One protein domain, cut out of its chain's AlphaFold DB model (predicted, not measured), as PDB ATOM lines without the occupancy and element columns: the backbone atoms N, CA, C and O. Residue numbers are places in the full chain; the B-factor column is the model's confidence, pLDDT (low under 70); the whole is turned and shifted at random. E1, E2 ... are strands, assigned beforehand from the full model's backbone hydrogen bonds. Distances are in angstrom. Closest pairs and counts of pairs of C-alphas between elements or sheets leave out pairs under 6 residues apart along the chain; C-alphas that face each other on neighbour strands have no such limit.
ATOM      1  N   ALA A 201      83.636  36.098  60.978       98.50
ATOM      2  CA  ALA A 201      83.781  37.549  60.949       98.50
ATOM      3  C   ALA A 201      82.574  38.236  60.291       98.50
ATOM      4  O   ALA A 201      82.006  37.727  59.326       98.50
ATOM      5  N   VAL A 202      82.192  39.413  60.792       98.62
ATOM      6  CA  VAL A 202      81.112  40.240  60.232       98.62
ATOM      7  C   VAL A 202      81.656  41.641  59.933       98.62
ATOM      8  O   VAL A 202      81.871  42.416  60.871       98.62
ATOM      9  N   PRO A 203      81.899  41.997  58.656       98.31
ATOM     10  CA  PRO A 203      82.225  43.363  58.273       98.31
ATOM     11  C   PRO A 203      81.029  44.285  58.530       98.31
ATOM     12  O   PRO A 203      79.886  43.982  58.182       98.31
ATOM     13  N   VAL A 204      81.312  45.427  59.147       98.06
ATOM     14  CA  VAL A 204      80.333  46.432  59.551       98.06
ATOM     15  C   VAL A 204      80.738  47.831  59.098       98.06
ATOM     16  O   VAL A 204      81.920  48.163  58.996       98.06
ATOM     17  N   GLY A 205      79.738  48.657  58.820       96.38
ATOM     18  CA  GLY A 205      79.871  50.036  58.375       96.38
ATOM     19  C   GLY A 205      79.282  51.014  59.384       96.38
ATOM     20  O   GLY A 205      79.393  50.836  60.598       96.38
ATOM     21  N   LYS A 206      78.672  52.077  58.863       95.44
ATOM     22  CA  LYS A 206      77.921  53.043  59.668       95.44
ATOM     23  C   LYS A 206      76.531  52.498  59.987       95.44
ATOM     24  O   LYS A 206      75.964  51.740  59.214       95.44
ATOM     25  N   ASP A 207      75.965  52.940  61.099       95.12
ATOM     26  CA  ASP A 207      74.631  52.561  61.575       95.12
ATOM     27  C   ASP A 207      73.484  53.307  60.871       95.12
ATOM     28  O   ASP A 207      72.339  53.255  61.305       95.12
ATOM     29  N   HIS A 208      73.770  53.998  59.773       95.06
ATOM     30  CA  HIS A 208      72.818  54.795  59.010       95.06
ATOM     31  C   HIS A 208      73.127  54.721  57.517       95.06
ATOM     32  O   HIS A 208      74.168  54.217  57.096       95.06
ATOM     33  N   GLN A 209      72.206  55.246  56.712       94.69
ATOM     34  CA  GLN A 209      72.348  55.266  55.267       94.69
ATOM     35  C   GLN A 209      73.553  56.108  54.833       94.69
ATOM     36  O   GLN A 209      73.775  57.215  55.323       94.69
ATOM     37  N   VAL A 210      74.303  55.570  53.881       95.69
ATOM     38  CA  VAL A 210      75.439  56.211  53.219       95.69
ATOM     39  C   VAL A 210      75.170  56.272  51.723       95.69
ATOM     40  O   VAL A 210      74.364  55.495  51.209       95.69
ATOM     41  N   VAL A 211      75.827  57.201  51.036       95.88
ATOM     42  CA  VAL A 211      75.831  57.224  49.568       95.88
ATOM     43  C   VAL A 211      76.617  56.017  49.042       95.88
ATOM     44  O   VAL A 211      77.673  55.693  49.604       95.88
ATOM     45  N   ALA A 212      76.111  55.336  48.009       95.19
ATOM     46  CA  ALA A 212      76.844  54.232  47.400       95.19
ATOM     47  C   ALA A 212      78.108  54.781  46.714       95.19
ATOM     48  O   ALA A 212      78.054  55.866  46.133       95.19
ATOM     49  N   PRO A 213      79.255  54.081  46.750       94.69
ATOM     50  CA  PRO A 213      80.506  54.635  46.230       94.69
ATOM     51  C   PRO A 213      80.462  55.070  44.757       94.69
ATOM     52  O   PRO A 213      81.188  55.987  44.379       94.69
ATOM     53  N   GLY A 214      79.634  54.428  43.929       94.25
ATOM     54  CA  GLY A 214      79.473  54.775  42.519       94.25
ATOM     55  C   GLY A 214      78.363  55.787  42.222       94.25
ATOM     56  O   GLY A 214      78.266  56.230  41.075       94.25
ATOM     57  N   ASP A 215      77.537  56.177  43.201       94.75
ATOM     58  CA  ASP A 215      76.456  57.144  42.978       94.75
ATOM     59  C   ASP A 215      76.996  58.451  42.383       94.75
ATOM     60  O   ASP A 215      77.929  59.075  42.891       94.75
ATOM     61  N   LYS A 216      76.363  58.899  41.295       92.69
ATOM     62  CA  LYS A 216      76.740  60.142  40.598       92.69
ATOM     63  C   LYS A 216      76.077  61.380  41.193       92.69
ATOM     64  O   LYS A 216      76.523  62.495  40.938       92.69
ATOM     65  N   VAL A 217      74.992  61.183  41.939       93.44
ATOM     66  CA  VAL A 217      74.186  62.243  42.546       93.44
ATOM     67  C   VAL A 217      73.860  61.832  43.976       93.44
ATOM     68  O   VAL A 217      73.455  60.703  44.221       93.44
ATOM     69  N   ASN A 218      74.022  62.761  44.915       93.31
ATOM     70  CA  ASN A 218      73.717  62.558  46.327       93.31
ATOM     71  C   ASN A 218      72.592  63.506  46.769       93.31
ATOM     72  O   ASN A 218      72.818  64.456  47.519       93.31
ATOM     73  N   GLU A 219      71.382  63.283  46.249       90.75
ATOM     74  CA  GLU A 219      70.230  64.180  46.455       90.75
ATOM     75  C   GLU A 219      69.819  64.286  47.928       90.75
ATOM     76  O   GLU A 219      69.416  65.348  48.393       90.75
ATOM     77  N   ALA A 220      69.973  63.195  48.681       92.56
ATOM     78  CA  ALA A 220      69.625  63.123  50.097       92.56
ATOM     79  C   ALA A 220      70.741  63.628  51.037       92.56
ATOM     80  O   ALA A 220      70.610  63.498  52.254       92.56
ATOM     81  N   ASN A 221      71.829  64.200  50.496       94.94
ATOM     82  CA  ASN A 221      72.985  64.691  51.257       94.94
ATOM     83  C   ASN A 221      73.520  63.652  52.267       94.94
ATOM     84  O   ASN A 221      73.827  63.953  53.423       94.94
ATOM     85  N   LEU A 222      73.581  62.396  51.829       96.25
ATOM     86  CA  LEU A 222      74.025  61.274  52.640       96.25
ATOM     87  C   LEU A 222      75.539  61.345  52.865       96.25
ATOM     88  O   LEU A 222      76.289  61.763  51.979       96.25
ATOM     89  N   PRO A 223      76.035  60.902  54.025       96.25
ATOM     90  CA  PRO A 223      77.465  60.838  54.262       96.25
ATOM     91  C   PRO A 223      78.124  59.751  53.401       96.25
ATOM     92  O   PRO A 223      77.523  58.721  53.104       96.25
ATOM     93  N   ALA A 224      79.402  59.942  53.070       94.81
ATOM     94  CA  ALA A 224      80.201  58.945  52.352       94.81
ATOM     95  C   ALA A 224      80.335  57.626  53.131       94.81
ATOM     96  O   ALA A 224      80.456  57.641  54.366       94.81
ATOM     97  N   ASP A 225      80.423  56.502  52.419       95.19
ATOM     98  CA  ASP A 225      80.733  55.182  52.982       95.19
ATOM     99  C   ASP A 225      82.233  55.018  53.317       95.19
ATOM    100  O   ASP A 225      82.958  54.177  52.792       95.19
ATOM    101  N   GLY A 226      82.732  55.912  54.170       94.69
ATOM    102  CA  GLY A 226      84.156  56.060  54.482       94.69
ATOM    103  C   GLY A 226      84.626  55.332  55.743       94.69
ATOM    104  O   GLY A 226      85.647  55.722  56.302       94.69
ATOM    105  N   LYS A 227      83.878  54.349  56.268       93.06
ATOM    106  CA  LYS A 227      84.283  53.594  57.469       93.06
ATOM    107  C   LYS A 227      83.995  52.104  57.343       93.06
ATOM    108  O   LYS A 227      82.888  51.718  56.967       93.06
ATOM    109  N   ARG A 228      84.948  51.286  57.792       94.88
ATOM    110  CA  ARG A 228      84.768  49.843  57.916       94.88
ATOM    111  C   ARG A 228      85.358  49.307  59.215       94.88
ATOM    112  O   ARG A 228      86.438  49.707  59.651       94.88
ATOM    113  N   GLY A 229      84.615  48.416  59.851       95.62
ATOM    114  CA  GLY A 229      85.099  47.567  60.925       95.62
ATOM    115  C   GLY A 229      84.770  46.110  60.641       95.62
ATOM    116  O   GLY A 229      83.987  45.817  59.744       95.62
ATOM    117  N   VAL A 230      85.358  45.198  61.402       97.62
ATOM    118  CA  VAL A 230      85.085  43.766  61.328       97.62
ATOM    119  C   VAL A 230      84.941  43.237  62.737       97.62
ATOM    120  O   VAL A 230      85.875  43.290  63.534       97.62
ATOM    121  N   GLU A 231      83.753  42.740  63.041       98.06
ATOM    122  CA  GLU A 231      83.487  42.007  64.269       98.06
ATOM    123  C   GLU A 231      84.029  40.597  64.113       98.06
ATOM    124  O   GLU A 231      83.615  39.881  63.203       98.06
ATOM    125  N   ILE A 232      84.965  40.213  64.976       98.19
ATOM    126  CA  ILE A 232      85.534  38.865  65.000       98.19
ATOM    127  C   ILE A 232      85.082  38.121  66.251       98.19
ATOM    128  O   ILE A 232      84.753  38.728  67.271       98.19
ATOM    129  N   PHE A 233      85.076  36.794  66.167       98.06
ATOM    130  CA  PHE A 233      84.562  35.918  67.216       98.06
ATOM    131  C   PHE A 233      85.626  34.888  67.611       98.06
ATOM    132  O   PHE A 233      85.519  33.718  67.245       98.06
ATOM    133  N   PRO A 234      86.693  35.313  68.310       97.88
ATOM    134  CA  PRO A 234      87.746  34.411  68.755       97.88
ATOM    135  C   PRO A 234      87.243  33.406  69.804       97.88
ATOM    136  O   PRO A 234      86.282  33.698  70.532       97.88
ATOM    137  N   PRO A 235      87.897  32.233  69.916       97.12
ATOM    138  CA  PRO A 235      87.621  31.283  70.988       97.12
ATOM    139  C   PRO A 235      87.819  31.926  72.373       97.12
ATOM    140  O   PRO A 235      88.564  32.911  72.490       97.12
ATOM    141  N   PRO A 236      87.159  31.404  73.424       94.50
ATOM    142  CA  PRO A 236      87.403  31.849  74.789       94.50
ATOM    143  C   PRO A 236      88.855  31.568  75.200       94.50
ATOM    144  O   PRO A 236      89.532  30.715  74.618       94.50
ATOM    145  N   GLU A 237      89.357  32.339  76.165       94.00
ATOM    146  CA  GLU A 237      90.776  32.356  76.561       94.00
ATOM    147  C   GLU A 237      91.309  30.971  76.956       94.00
ATOM    148  O   GLU A 237      92.460  30.653  76.676       94.00
ATOM    149  N   ASP A 238      90.463  30.140  77.559       93.31
ATOM    150  CA  ASP A 238      90.784  28.810  78.076       93.31
ATOM    151  C   ASP A 238      90.948  27.731  76.995       93.31
ATOM    152  O   ASP A 238      91.622  26.731  77.242       93.31
ATOM    153  N   ILE A 239      90.380  27.930  75.801       93.38
ATOM    154  CA  ILE A 239      90.531  27.003  74.661       93.38
ATOM    155  C   ILE A 239      91.321  27.609  73.492       93.38
ATOM    156  O   ILE A 239      91.492  26.969  72.456       93.38
ATOM    157  N   SER A 240      91.774  28.853  73.640       95.38
ATOM    158  CA  SER A 240      92.564  29.577  72.645       95.38
ATOM    159  C   SER A 240      94.000  29.039  72.599       95.38
ATOM    160  O   SER A 240      94.747  29.193  73.563       95.38
ATOM    161  N   ASP A 241      94.400  28.433  71.478       93.56
ATOM    162  CA  ASP A 241      95.698  27.754  71.318       93.56
ATOM    163  C   ASP A 241      96.822  28.654  70.769       93.56
ATOM    164  O   ASP A 241      97.996  28.318  70.883       93.56
ATOM    165  N   GLY A 242      96.487  29.809  70.191       93.50
ATOM    166  CA  GLY A 242      97.427  30.689  69.492       93.50
ATOM    167  C   GLY A 242      97.918  30.150  68.142       93.50
ATOM    168  O   GLY A 242      98.627  30.858  67.424       93.50
ATOM    169  N   GLU A 243      97.505  28.949  67.743       93.88
ATOM    170  CA  GLU A 243      97.991  28.230  66.563       93.88
ATOM    171  C   GLU A 243      96.931  28.135  65.462       93.88
ATOM    172  O   GLU A 243      97.258  28.213  64.275       93.88
ATOM    173  N   THR A 244      95.656  28.003  65.829       95.94
ATOM    174  CA  THR A 244      94.550  27.873  64.882       95.94
ATOM    175  C   THR A 244      94.215  29.227  64.261       95.94
ATOM    176  O   THR A 244      93.705  30.134  64.919       95.94
ATOM    177  N   TRP A 245      94.452  29.351  62.953       96.81
ATOM    178  CA  TRP A 245      94.085  30.531  62.172       96.81
ATOM    179  C   TRP A 245      92.708  30.373  61.530       96.81
ATOM    180  O   TRP A 245      92.429  29.395  60.834       96.81
ATOM    181  N   TYR A 246      91.865  31.381  61.718       97.62
ATOM    182  CA  TYR A 246      90.570  31.517  61.070       97.62
ATOM    183  C   TYR A 246      90.643  32.593  59.995       97.62
ATOM    184  O   TYR A 246      91.045  33.714  60.290       97.62
ATOM    185  N   THR A 247      90.221  32.278  58.773       98.19
ATOM    186  CA  THR A 247      90.267  33.194  57.624       98.19
ATOM    187  C   THR A 247      88.862  33.484  57.123       98.19
ATOM    188  O   THR A 247      88.082  32.561  56.893       98.19
ATOM    189  N   ASN A 248      88.547  34.767  56.945       98.44
ATOM    190  CA  ASN A 248      87.248  35.241  56.479       98.44
ATOM    191  C   ASN A 248      87.445  36.272  55.366       98.44
ATOM    192  O   ASN A 248      88.240  37.201  55.523       98.44
ATOM    193  N   THR A 249      86.689  36.131  54.278       98.12
ATOM    194  CA  THR A 249      86.784  37.001  53.101       98.12
ATOM    195  C   THR A 249      85.428  37.612  52.778       98.12
ATOM    196  O   THR A 249      84.414  36.912  52.795       98.12
ATOM    197  N   TRP A 250      85.403  38.902  52.446       98.06
ATOM    198  CA  TRP A 250      84.214  39.575  51.922       98.06
ATOM    199  C   TRP A 250      84.544  40.405  50.681       98.06
ATOM    200  O   TRP A 250      85.704  40.701  50.391       98.06
ATOM    201  N   LEU A 251      83.494  40.743  49.934       97.62
ATOM    202  CA  LEU A 251      83.568  41.457  48.665       97.62
ATOM    203  C   LEU A 251      82.871  42.812  48.788       97.62
ATOM    204  O   LEU A 251      81.857  42.917  49.480       97.62
ATOM    205  N   GLU A 252      83.377  43.816  48.077       97.62
ATOM    206  CA  GLU A 252      82.712  45.110  47.883       97.62
ATOM    207  C   GLU A 252      82.892  45.580  46.431       97.62
ATOM    208  O   GLU A 252      83.872  45.224  45.777       97.62
ATOM    209  N   ASP A 253      81.969  46.386  45.919       97.06
ATOM    210  CA  ASP A 253      82.090  47.100  44.644       97.06
ATOM    211  C   ASP A 253      81.477  48.511  44.776       97.06
ATOM    212  O   ASP A 253      81.277  49.009  45.890       97.06
ATOM    213  N   ASP A 254      81.218  49.186  43.657       96.25
ATOM    214  CA  ASP A 254      80.689  50.550  43.662       96.25
ATOM    215  C   ASP A 254      79.187  50.662  43.989       96.25
ATOM    216  O   ASP A 254      78.674  51.776  44.136       96.25
ATOM    217  N   GLY A 255      78.479  49.540  44.133       95.19
ATOM    218  CA  GLY A 255      77.069  49.496  44.502       95.19
ATOM    219  C   GLY A 255      76.076  49.690  43.356       95.19
ATOM    220  O   GLY A 255      74.881  49.485  43.575       95.19
ATOM    221  N   ILE A 256      76.521  50.093  42.158       94.19
ATOM    222  CA  ILE A 256      75.613  50.551  41.089       94.19
ATOM    223  C   ILE A 256      75.962  50.057  39.681       94.19
ATOM    224  O   ILE A 256      75.089  50.047  38.808       94.19
ATOM    225  N   SER A 257      77.219  49.695  39.417       93.06
ATOM    226  CA  SER A 257      77.651  49.326  38.073       93.06
ATOM    227  C   SER A 257      77.036  47.992  37.650       93.06
ATOM    228  O   SER A 257      77.000  47.043  38.436       93.06
ATOM    229  N   PRO A 258      76.574  47.865  36.392       89.62
ATOM    230  CA  PRO A 258      76.091  46.587  35.896       89.62
ATOM    231  C   PRO A 258      77.243  45.568  35.783       89.62
ATOM    232  O   PRO A 258      78.403  45.958  35.615       89.62
ATOM    233  N   PRO A 259      76.944  44.256  35.800       84.06
ATOM    234  CA  PRO A 259      77.942  43.225  35.543       84.06
ATOM    235  C   PRO A 259      78.638  43.392  34.173       84.06
ATOM    236  O   PRO A 259      77.959  43.698  33.190       84.06
ATOM    237  N   PRO A 260      79.957  43.128  34.061       85.75
ATOM    238  CA  PRO A 260      80.857  42.717  35.137       85.75
ATOM    239  C   PRO A 260      81.277  43.908  36.014       85.75
ATOM    240  O   PRO A 260      81.978  44.813  35.560       85.75
ATOM    241  N   ALA A 261      80.879  43.878  37.288       86.38
ATOM    242  CA  ALA A 261      81.242  44.901  38.256       86.38
ATOM    243  C   ALA A 261      82.721  44.771  38.650       86.38
ATOM    244  O   ALA A 261      83.287  43.672  38.698       86.38
ATOM    245  N   LYS A 262      83.356  45.909  38.933       94.69
ATOM    246  CA  LYS A 262      84.730  45.957  39.438       94.69
ATOM    247  C   LYS A 262      84.704  45.700  40.939       94.69
ATOM    248  O   LYS A 262      84.208  46.526  41.691       94.69
ATOM    249  N   ILE A 263      85.234  44.554  41.354       95.88
ATOM    250  CA  ILE A 263      85.109  44.061  42.728       95.88
ATOM    251  C   ILE A 263      86.439  44.201  43.464       95.88
ATOM    252  O   ILE A 263      87.490  43.849  42.929       95.88
ATOM    253  N   ALA A 264      86.361  44.674  44.703       97.50
ATOM    254  CA  ALA A 264      87.400  44.573  45.711       97.50
ATOM    255  C   ALA A 264      87.177  43.328  46.583       97.50
ATOM    256  O   ALA A 264      86.035  42.973  46.893       97.50
ATOM    257  N   SER A 265      88.265  42.688  47.006       97.81
ATOM    258  CA  SER A 265      88.240  41.574  47.958       97.81
ATOM    259  C   SER A 265      89.045  41.926  49.201       97.81
ATOM    260  O   SER A 265      90.088  42.577  49.116       97.81
ATOM    261  N   PHE A 266      88.565  41.489  50.358       98.06
ATOM    262  CA  PHE A 266      89.180  41.755  51.649       98.06
ATOM    263  C   PHE A 266      89.202  40.486  52.479       98.06
ATOM    264  O   PHE A 266      88.158  39.870  52.683       98.06
ATOM    265  N   THR A 267      90.375  40.120  52.988       98.12
ATOM    266  CA  THR A 267      90.575  38.905  53.775       98.12
ATOM    267  C   THR A 267      91.149  39.265  55.135       98.12
ATOM    268  O   THR A 267      92.244  39.815  55.234       98.12
ATOM    269  N   LEU A 268      90.420  38.934  56.200       97.56
ATOM    270  CA  LEU A 268      90.903  39.027  57.573       97.56
ATOM    271  C   LEU A 268      91.147  37.617  58.107       97.56
ATOM    272  O   LEU A 268      90.217  36.813  58.218       97.56
ATOM    273  N   SER A 269      92.397  37.341  58.466       97.94
ATOM    274  CA  SER A 269      92.772  36.126  59.180       97.94
ATOM    275  C   SER A 269      93.135  36.447  60.620       97.94
ATOM    276  O   SER A 269      93.804  37.448  60.869       97.94
ATOM    277  N   TYR A 270      92.735  35.605  61.569       97.69
ATOM    278  CA  TYR A 270      93.104  35.785  62.967       97.69
ATOM    279  C   TYR A 270      93.320  34.473  63.718       97.69
ATOM    280  O   TYR A 270      92.687  33.464  63.421       97.69
ATOM    281  N   SER A 271      94.203  34.516  64.708       97.31
ATOM    282  CA  SER A 271      94.432  33.471  65.706       97.31
ATOM    283  C   SER A 271      94.324  34.097  67.094       97.31
ATOM    284  O   SER A 271      94.566  35.295  67.256       97.31
ATOM    285  N   ALA A 272      93.935  33.317  68.096       97.12
ATOM    286  CA  ALA A 272      93.779  33.806  69.457       97.12
ATOM    287  C   ALA A 272      94.503  32.895  70.444       97.12
ATOM    288  O   ALA A 272      94.396  31.676  70.353       97.12
ATOM    289  N   SER A 273      95.197  33.505  71.402       96.31
ATOM    290  CA  SER A 273      95.748  32.870  72.599       96.31
ATOM    291  C   SER A 273      94.953  33.304  73.836       96.31
ATOM    292  O   SER A 273      93.991  34.077  73.749       96.31
ATOM    293  N   ALA A 274      95.382  32.856  75.017       95.25
ATOM    294  CA  ALA A 274      94.813  33.303  76.287       95.25
ATOM    295  C   ALA A 274      94.960  34.820  76.535       95.25
ATOM    296  O   ALA A 274      94.223  35.380  77.335       95.25
ATOM    297  N   THR A 275      95.904  35.508  75.878       94.06
ATOM    298  CA  THR A 275      96.216  36.921  76.188       94.06
ATOM    299  C   THR A 275      96.153  37.864  74.988       94.06
ATOM    300  O   THR A 275      96.069  39.087  75.161       94.06
ATOM    301  N   GLU A 276      96.178  37.324  73.770       94.69
ATOM    302  CA  GLU A 276      96.326  38.098  72.539       94.69
ATOM    303  C   GLU A 276      95.478  37.530  71.400       94.69
ATOM    304  O   GLU A 276      95.182  36.336  71.354       94.69
ATOM    305  N   VAL A 277      95.113  38.404  70.464       95.88
ATOM    306  CA  VAL A 277      94.515  38.065  69.173       95.88
ATOM    307  C   VAL A 277      95.434  38.598  68.075       95.88
ATOM    308  O   VAL A 277      95.582  39.809  67.912       95.88
ATOM    309  N   SER A 278      96.048  37.692  67.325       95.56
ATOM    310  CA  SER A 278      96.928  38.011  66.200       95.56
ATOM    311  C   SER A 278      96.112  38.112  64.922       95.56
ATOM    312  O   SER A 278      95.338  37.203  64.629       95.56
ATOM    313  N   VAL A 279      96.284  39.178  64.137       95.62
ATOM    314  CA  VAL A 279      95.498  39.435  62.919       95.62
ATOM    315  C   VAL A 279      96.378  39.707  61.697       95.62
ATOM    316  O   VAL A 279      97.417  40.358  61.778       95.62
ATOM    317  N   LYS A 280      95.936  39.231  60.534       94.94
ATOM    318  CA  LYS A 280      96.506  39.511  59.209       94.94
ATOM    319  C   LYS A 280      95.392  40.034  58.315       94.94
ATOM    320  O   LYS A 280      94.287  39.494  58.363       94.94
ATOM    321  N   TYR A 281      95.666  41.077  57.537       93.62
ATOM    322  CA  TYR A 281      94.642  41.739  56.736       93.62
ATOM    323  C   TYR A 281      95.135  41.991  55.314       93.62
ATOM    324  O   TYR A 281      95.959  42.860  55.067       93.62
ATOM    325  N   GLU A 282      94.572  41.256  54.372       94.69
ATOM    326  CA  GLU A 282      94.910  41.350  52.958       94.69
ATOM    327  C   GLU A 282      93.772  42.041  52.202       94.69
ATOM    328  O   GLU A 282      92.589  41.880  52.529       94.69
ATOM    329  N   LYS A 283      94.124  42.825  51.181       95.00
ATOM    330  CA  LYS A 283      93.163  43.505  50.310       95.00
ATOM    331  C   LYS A 283      93.577  43.393  48.848       95.00
ATOM    332  O   LYS A 283      94.743  43.564  48.510       95.00
ATOM    333  N   GLU A 284      92.596  43.205  47.980       96.88
ATOM    334  CA  GLU A 284      92.743  43.248  46.529       96.88
ATOM    335  C   GLU A 284      91.842  44.360  45.988       96.88
ATOM    336  O   GLU A 284      90.660  44.151  45.726       96.88
ATOM    337  N   THR A 285      92.390  45.570  45.850       95.88
ATOM    338  CA  THR A 285      91.636  46.775  45.446       95.88
ATOM    339  C   THR A 285      92.011  47.289  44.053       95.88
ATOM    340  O   THR A 285      91.661  48.403  43.679       95.88
ATOM    341  N   GLY A 286      92.733  46.492  43.255       92.69
ATOM    342  CA  GLY A 286      93.219  46.920  41.936       92.69
ATOM    343  C   GLY A 286      92.106  47.235  40.929       92.69
ATOM    344  O   GLY A 286      92.286  48.082  40.057       92.69
ATOM    345  N   ALA A 287      90.945  46.580  41.047       93.12
ATOM    346  CA  ALA A 287      89.787  46.847  40.193       93.12
ATOM    347  C   ALA A 287      88.913  47.992  40.730       93.12
ATOM    348  O   ALA A 287      88.386  48.783  39.950       93.12
ATOM    349  N   PHE A 288      88.758  48.074  42.049       95.44
ATOM    350  CA  PHE A 288      87.954  49.069  42.745       95.44
ATOM    351  C   PHE A 288      88.557  49.309  44.130       95.44
ATOM    352  O   PHE A 288      88.892  48.357  44.833       95.44
ATOM    353  N   GLU A 289      88.679  50.572  44.528       95.88
ATOM    354  CA  GLU A 289      89.138  50.946  45.862       95.88
ATOM    355  C   GLU A 289      88.003  51.656  46.612       95.88
ATOM    356  O   GLU A 289      87.661  52.792  46.270       95.88
ATOM    357  N   PRO A 290      87.395  51.004  47.622       95.50
ATOM    358  CA  PRO A 290      86.351  51.629  48.418       95.50
ATOM    359  C   PRO A 290      86.835  52.878  49.178       95.50
ATOM    360  O   PRO A 290      87.967  52.901  49.671       95.50
ATOM    361  N   PRO A 291      85.962  53.880  49.412       94.38
ATOM    362  CA  PRO A 291      86.337  55.137  50.072       94.38
ATOM    363  C   PRO A 291      86.908  54.984  51.490       94.38
ATOM    364  O   PRO A 291      87.636  55.852  51.969       94.38
ATOM    365  N   TRP A 292      86.570  53.902  52.192       94.88
ATOM    366  CA  TRP A 292      87.031  53.651  53.557       94.88
ATOM    367  C   TRP A 292      88.467  53.124  53.636       94.88
ATOM    368  O   TRP A 292      89.065  53.207  54.707       94.88
ATOM    369  N   VAL A 293      89.038  52.612  52.537       93.69
ATOM    370  CA  VAL A 293      90.348  51.935  52.539       93.69
ATOM    371  C   VAL A 293      91.464  52.851  53.040       93.69
ATOM    372  O   VAL A 293      92.304  52.419  53.829       93.69
ATOM    373  N   ALA A 294      91.436  54.132  52.664       89.31
ATOM    374  CA  ALA A 294      92.391  55.128  53.151       89.31
ATOM    375  C   ALA A 294      92.297  55.356  54.676       89.31
ATOM    376  O   ALA A 294      93.284  55.717  55.314       89.31
ATOM    377  N   GLY A 295      91.119  55.130  55.267       86.19
ATOM    378  CA  GLY A 295      90.866  55.241  56.706       86.19
ATOM    379  C   GLY A 295      91.258  54.001  57.519       86.19
ATOM    380  O   GLY A 295      91.225  54.059  58.751       86.19
ATOM    381  N   GLY A 296      91.641  52.908  56.854       89.25
ATOM    382  CA  GLY A 296      91.997  51.641  57.488       89.25
ATOM    383  C   GLY A 296      90.797  50.811  57.952       89.25
ATOM    384  O   GLY A 296      89.634  51.165  57.742       89.25
ATOM    385  N   LEU A 297      91.095  49.684  58.598       91.38
ATOM    386  CA  LEU A 297      90.110  48.705  59.061       91.38
ATOM    387  C   LEU A 297      90.099  48.637  60.590       91.38
ATOM    388  O   LEU A 297      91.141  48.454  61.214       91.38
ATOM    389  N   ALA A 298      88.923  48.734  61.212       92.56
ATOM    390  CA  ALA A 298      88.790  48.511  62.651       92.56
ATOM    391  C   ALA A 298      88.469  47.039  62.971       92.56
ATOM    392  O   ALA A 298      87.383  46.571  62.656       92.56
ATOM    393  N   VAL A 299      89.347  46.318  63.661       94.06
ATOM    394  CA  VAL A 299      89.044  45.006  64.254       94.06
ATOM    395  C   VAL A 299      88.274  45.207  65.557       94.06
ATOM    396  O   VAL A 299      88.675  45.997  66.414       94.06
ATOM    397  N   ILE A 300      87.148  44.515  65.713       94.62
ATOM    398  CA  ILE A 300      86.223  44.684  66.835       94.62
ATOM    399  C   ILE A 300      86.124  43.361  67.589       94.62
ATOM    400  O   ILE A 300      85.637  42.370  67.045       94.62
ATOM    401  N   LEU A 301      86.571  43.361  68.846       94.38
ATOM    402  CA  LEU A 301      86.464  42.193  69.718       94.38
ATOM    403  C   LEU A 301      85.074  42.105  70.371       94.38
ATOM    404  O   LEU A 301      84.410  43.138  70.556       94.38
ATOM    405  N   PRO A 302      84.634  40.895  70.760       93.62
ATOM    406  CA  PRO A 302      83.397  40.715  71.500       93.62
ATOM    407  C   PRO A 302      83.350  41.492  72.818       93.62
ATOM    408  O   PRO A 302      84.371  41.852  73.403       93.62
ATOM    409  N   VAL A 303      82.136  41.731  73.319       90.31
ATOM    410  CA  VAL A 303      81.956  42.320  74.654       90.31
ATOM    411  C   VAL A 303      82.561  41.382  75.698       90.31
ATOM    412  O   VAL A 303      82.271  40.191  75.695       90.31
ATOM    413  N   GLY A 304      83.387  41.927  76.592       88.56
ATOM    414  CA  GLY A 304      84.072  41.165  77.640       88.56
ATOM    415  C   GLY A 304      85.460  40.653  77.247       88.56
ATOM    416  O   GLY A 304      86.273  40.416  78.137       88.56
ATOM    417  N   ASP A 305      85.778  40.579  75.952       91.38
ATOM    418  CA  ASP A 305      87.114  40.202  75.493       91.38
ATOM    419  C   ASP A 305      88.080  41.383  75.652       91.38
ATOM    420  O   ASP A 305      87.904  42.473  75.088       91.38
ATOM    421  N   ASN A 306      89.088  41.184  76.498       88.62
ATOM    422  CA  ASN A 306      90.035  42.220  76.880       88.62
ATOM    423  C   ASN A 306      91.431  42.027  76.299       88.62
ATOM    424  O   ASN A 306      92.292  42.870  76.582       88.62
ATOM    425  N   ARG A 307      91.633  40.984  75.491       91.50
ATOM    426  CA  ARG A 307      92.923  40.643  74.900       91.50
ATOM    427  C   ARG A 307      93.465  41.775  74.036       91.50
ATOM    428  O   ARG A 307      92.727  42.617  73.512       91.50
ATOM    429  N   ARG A 308      94.791  41.818  73.913       90.88
ATOM    430  CA  ARG A 308      95.465  42.761  73.011       90.88
ATOM    431  C   ARG A 308      95.342  42.259  71.580       90.88
ATOM    432  O   ARG A 308      95.387  41.055  71.356       90.88
ATOM    433  N   VAL A 309      95.224  43.177  70.626       90.69
ATOM    434  CA  VAL A 309      95.251  42.841  69.200       90.69
ATOM    435  C   VAL A 309      96.619  43.204  68.635       90.69
ATOM    436  O   VAL A 309      97.089  44.329  68.815       90.69
ATOM    437  N   VAL A 310      97.259  42.241  67.982       90.12
ATOM    438  CA  VAL A 310      98.598  42.372  67.392       90.12
ATOM    439  C   VAL A 310      98.555  41.966  65.921       90.12
ATOM    440  O   VAL A 310      97.717  41.160  65.521       90.12
ATOM    441  N   SER A 311      99.416  42.531  65.088       86.38
ATOM    442  CA  SER A 311      99.594  42.100  63.705       86.38
ATOM    443  C   SER A 311     100.247  40.713  63.649       86.38
ATOM    444  O   SER A 311     100.842  40.237  64.617       86.38
ATOM    445  N   GLY A 312     100.141  40.036  62.506       72.25
ATOM    446  CA  GLY A 312     100.670  38.680  62.316       72.25
ATOM    447  C   GLY A 312     102.191  38.538  62.463       72.25
ATOM    448  O   GLY A 312     102.664  37.414  62.603       72.25
ATOM    449  N   ASP A 313     102.939  39.642  62.437       71.94
ATOM    450  CA  ASP A 313     104.379  39.748  62.711       71.94
ATOM    451  C   ASP A 313     104.696  40.242  64.142       71.94
ATOM    452  O   ASP A 313     105.862  40.385  64.503       71.94
ATOM    453  N   GLY A 314     103.672  40.448  64.978       63.56
ATOM    454  CA  GLY A 314     103.794  40.736  66.409       63.56
ATOM    455  C   GLY A 314     103.795  42.219  66.791       63.56
ATOM    456  O   GLY A 314     103.943  42.528  67.975       63.56
ATOM    457  N   ALA A 315     103.617  43.149  65.847       70.81
ATOM    458  CA  ALA A 315     103.461  44.565  66.178       70.81
ATOM    459  C   ALA A 315     102.092  44.826  66.833       70.81
ATOM    460  O   ALA A 315     101.067  44.268  66.450       70.81
ATOM    461  N   VAL A 316     102.047  45.676  67.859       68.94
ATOM    462  CA  VAL A 316     100.782  45.997  68.538       68.94
ATOM    463  C   VAL A 316      99.944  46.907  67.645       68.94
ATOM    464  O   VAL A 316     100.408  47.972  67.248       68.94
ATOM    465  N   ILE A 317      98.694  46.524  67.385       75.31
ATOM    466  CA  ILE A 317      97.746  47.367  66.653       75.31
ATOM    467  C   ILE A 317      97.113  48.345  67.639       75.31
ATOM    468  O   ILE A 317      96.571  47.946  68.676       75.31
ATOM    469  N   GLU A 318      97.177  49.642  67.331       64.56
ATOM    470  CA  GLU A 318      96.682  50.681  68.231       64.56
ATOM    471  C   GLU A 318      95.185  50.505  68.540       64.56
ATOM    472  O   GLU A 318      94.303  50.554  67.673       64.56
ATOM    473  N   ALA A 319      94.883  50.342  69.828       60.34
ATOM    474  CA  ALA A 319      93.520  50.350  70.325       60.34
ATOM    475  C   ALA A 319      92.994  51.790  70.346       60.34
ATOM    476  O   ALA A 319      93.495  52.623  71.103       60.34
ATOM    477  N   ARG A 320      91.933  52.090  69.587       60.12
ATOM    478  CA  ARG A 320      91.172  53.331  69.790       60.12
ATOM    479  C   ARG A 320      89.881  52.988  70.502       60.12
ATOM    480  O   ARG A 320      88.969  52.376  69.954       60.12
ATOM    481  N   ARG A 321      89.798  53.399  71.763       49.94
ATOM    482  CA  ARG A 321      88.605  53.194  72.574       49.94
ATOM    483  C   ARG A 321      87.491  54.123  72.078       49.94
ATOM    484  O   ARG A 321      87.494  55.306  72.393       49.94
ATOM    485  N   GLN A 322      86.532  53.590  71.323       52.50
ATOM    486  CA  GLN A 322      85.241  54.244  71.092       52.50
ATOM    487  C   GLN A 322      84.157  53.479  71.850       52.50
ATOM    488  O   GLN A 322      83.716  52.406  71.441       52.50
ATOM    489  N   ASN A 323      83.790  54.024  73.010       46.44
ATOM    490  CA  ASN A 323      82.774  53.479  73.900       46.44
ATOM    491  C   ASN A 323      81.387  53.982  73.475       46.44
ATOM    492  O   ASN A 323      80.991  55.059  73.899       46.44
ATOM    493  N   GLU A 324      80.635  53.193  72.712       47.84
ATOM    494  CA  GLU A 324      79.169  53.367  72.619       47.84
ATOM    495  C   GLU A 324      78.404  52.046  72.839       47.84
ATOM    496  O   GLU A 324      77.263  52.065  73.284       47.84
ATOM    497  N   SER A 325      79.047  50.881  72.653       56.59
ATOM    498  CA  SER A 325      78.407  49.555  72.774       56.59
ATOM    499  C   SER A 325      79.105  48.565  73.723       56.59
ATOM    500  O   SER A 325      78.751  47.389  73.758       56.59
ATOM    501  N   GLY A 326      80.126  49.004  74.469       58.59
ATOM    502  CA  GLY A 326      80.936  48.128  75.333       58.59
ATOM    503  C   GLY A 326      81.917  47.204  74.590       58.59
ATOM    504  O   GLY A 326      82.671  46.482  75.236       58.59
ATOM    505  N   ARG A 327      81.948  47.241  73.249       61.88
ATOM    506  CA  ARG A 327      82.922  46.521  72.408       61.88
ATOM    507  C   ARG A 327      84.212  47.326  72.242       61.88
ATOM    508  O   ARG A 327      84.162  48.545  72.072       61.88
ATOM    509  N   LYS A 328      85.370  46.656  72.253       60.28
ATOM    510  CA  LYS A 328      86.673  47.287  71.966       60.28
ATOM    511  C   LYS A 328      86.941  47.308  70.461       60.28
ATOM    512  O   LYS A 328      86.669  46.325  69.777       60.28
ATOM    513  N   ARG A 329      87.500  48.416  69.963       72.94
ATOM    514  CA  ARG A 329      87.884  48.610  68.556       72.94
ATOM    515  C   ARG A 329      89.395  48.858  68.453       72.94
ATOM    516  O   ARG A 329      89.946  49.669  69.196       72.94
ATOM    517  N   PHE A 330      90.052  48.167  67.531       72.50
ATOM    518  CA  PHE A 330      91.493  48.222  67.279       72.50
ATOM    519  C   PHE A 330      91.708  48.574  65.810       72.50
ATOM    520  O   PHE A 330      91.120  47.935  64.947       72.50
ATOM    521  N   HIS A 331      92.473  49.620  65.508       69.06
ATOM    522  CA  HIS A 331      92.552  50.158  64.148       69.06
ATOM    523  C   HIS A 331      93.824  49.711  63.437       69.06
ATOM    524  O   HIS A 331      94.914  50.101  63.837       69.06
ATOM    525  N   ILE A 332      93.669  48.971  62.342       65.56
ATOM    526  CA  ILE A 332      94.741  48.659  61.395       65.56
ATOM    527  C   ILE A 332      94.830  49.822  60.402       65.56
ATOM    528  O   ILE A 332      93.900  50.047  59.622       65.56
ATOM    529  N   VAL A 333      95.926  50.584  60.444       59.91
ATOM    530  CA  VAL A 333      96.170  51.705  59.524       59.91
ATOM    531  C   VAL A 333      96.831  51.180  58.246       59.91
ATOM    532  O   VAL A 333      97.659  50.277  58.288       59.91
TER     533      VAL A 333
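What this domain is: This is residues 201 to 333 of the 339 residues of an uncharacterized protein of Friedmanniomyces simplex (UniProt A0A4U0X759). With little regular structure, this is a small sandwich: sheet E3, E4, E5, E7 faces sheet E1, E2, E6, E8, with long loops, residues 205 to 227 and 233 to 245, at opposite ends. The 133 printed residues hold eight strands, E1 to E8 along the chain, no named helix; both sheets are mixed, in those orders. The class is all strand, with 46 residues in named elements; it is compact, radius of gyration 16.2 A, spanning 51 by 32 by 21 A.

Where its parts are: E4, residues 264 to 272, and E5, 276 to 284, each measure 26.8 A; E3 is 246 to 252, E7 308 to 311. E1, 201 to 204, begins at C-alpha (83.781, 37.549, 60.949); E2 is 228 to 232, E6 297 to 300; E8, 329 to 332, ends at (94.741, 48.659, 61.395).

How they stand to each other: Hairpins E3-E4 and E4-E5 form a meander, successive strands antiparallel; N 250 and O 266, N 269 and O 280 are 2.9 A apart. E7 is parallel to E5.

The domain as a whole: The printed part has no cut. E1 to E2 is a long link. pLDDT is under 70 at 314, 316, 318 to 328, 331 to 333.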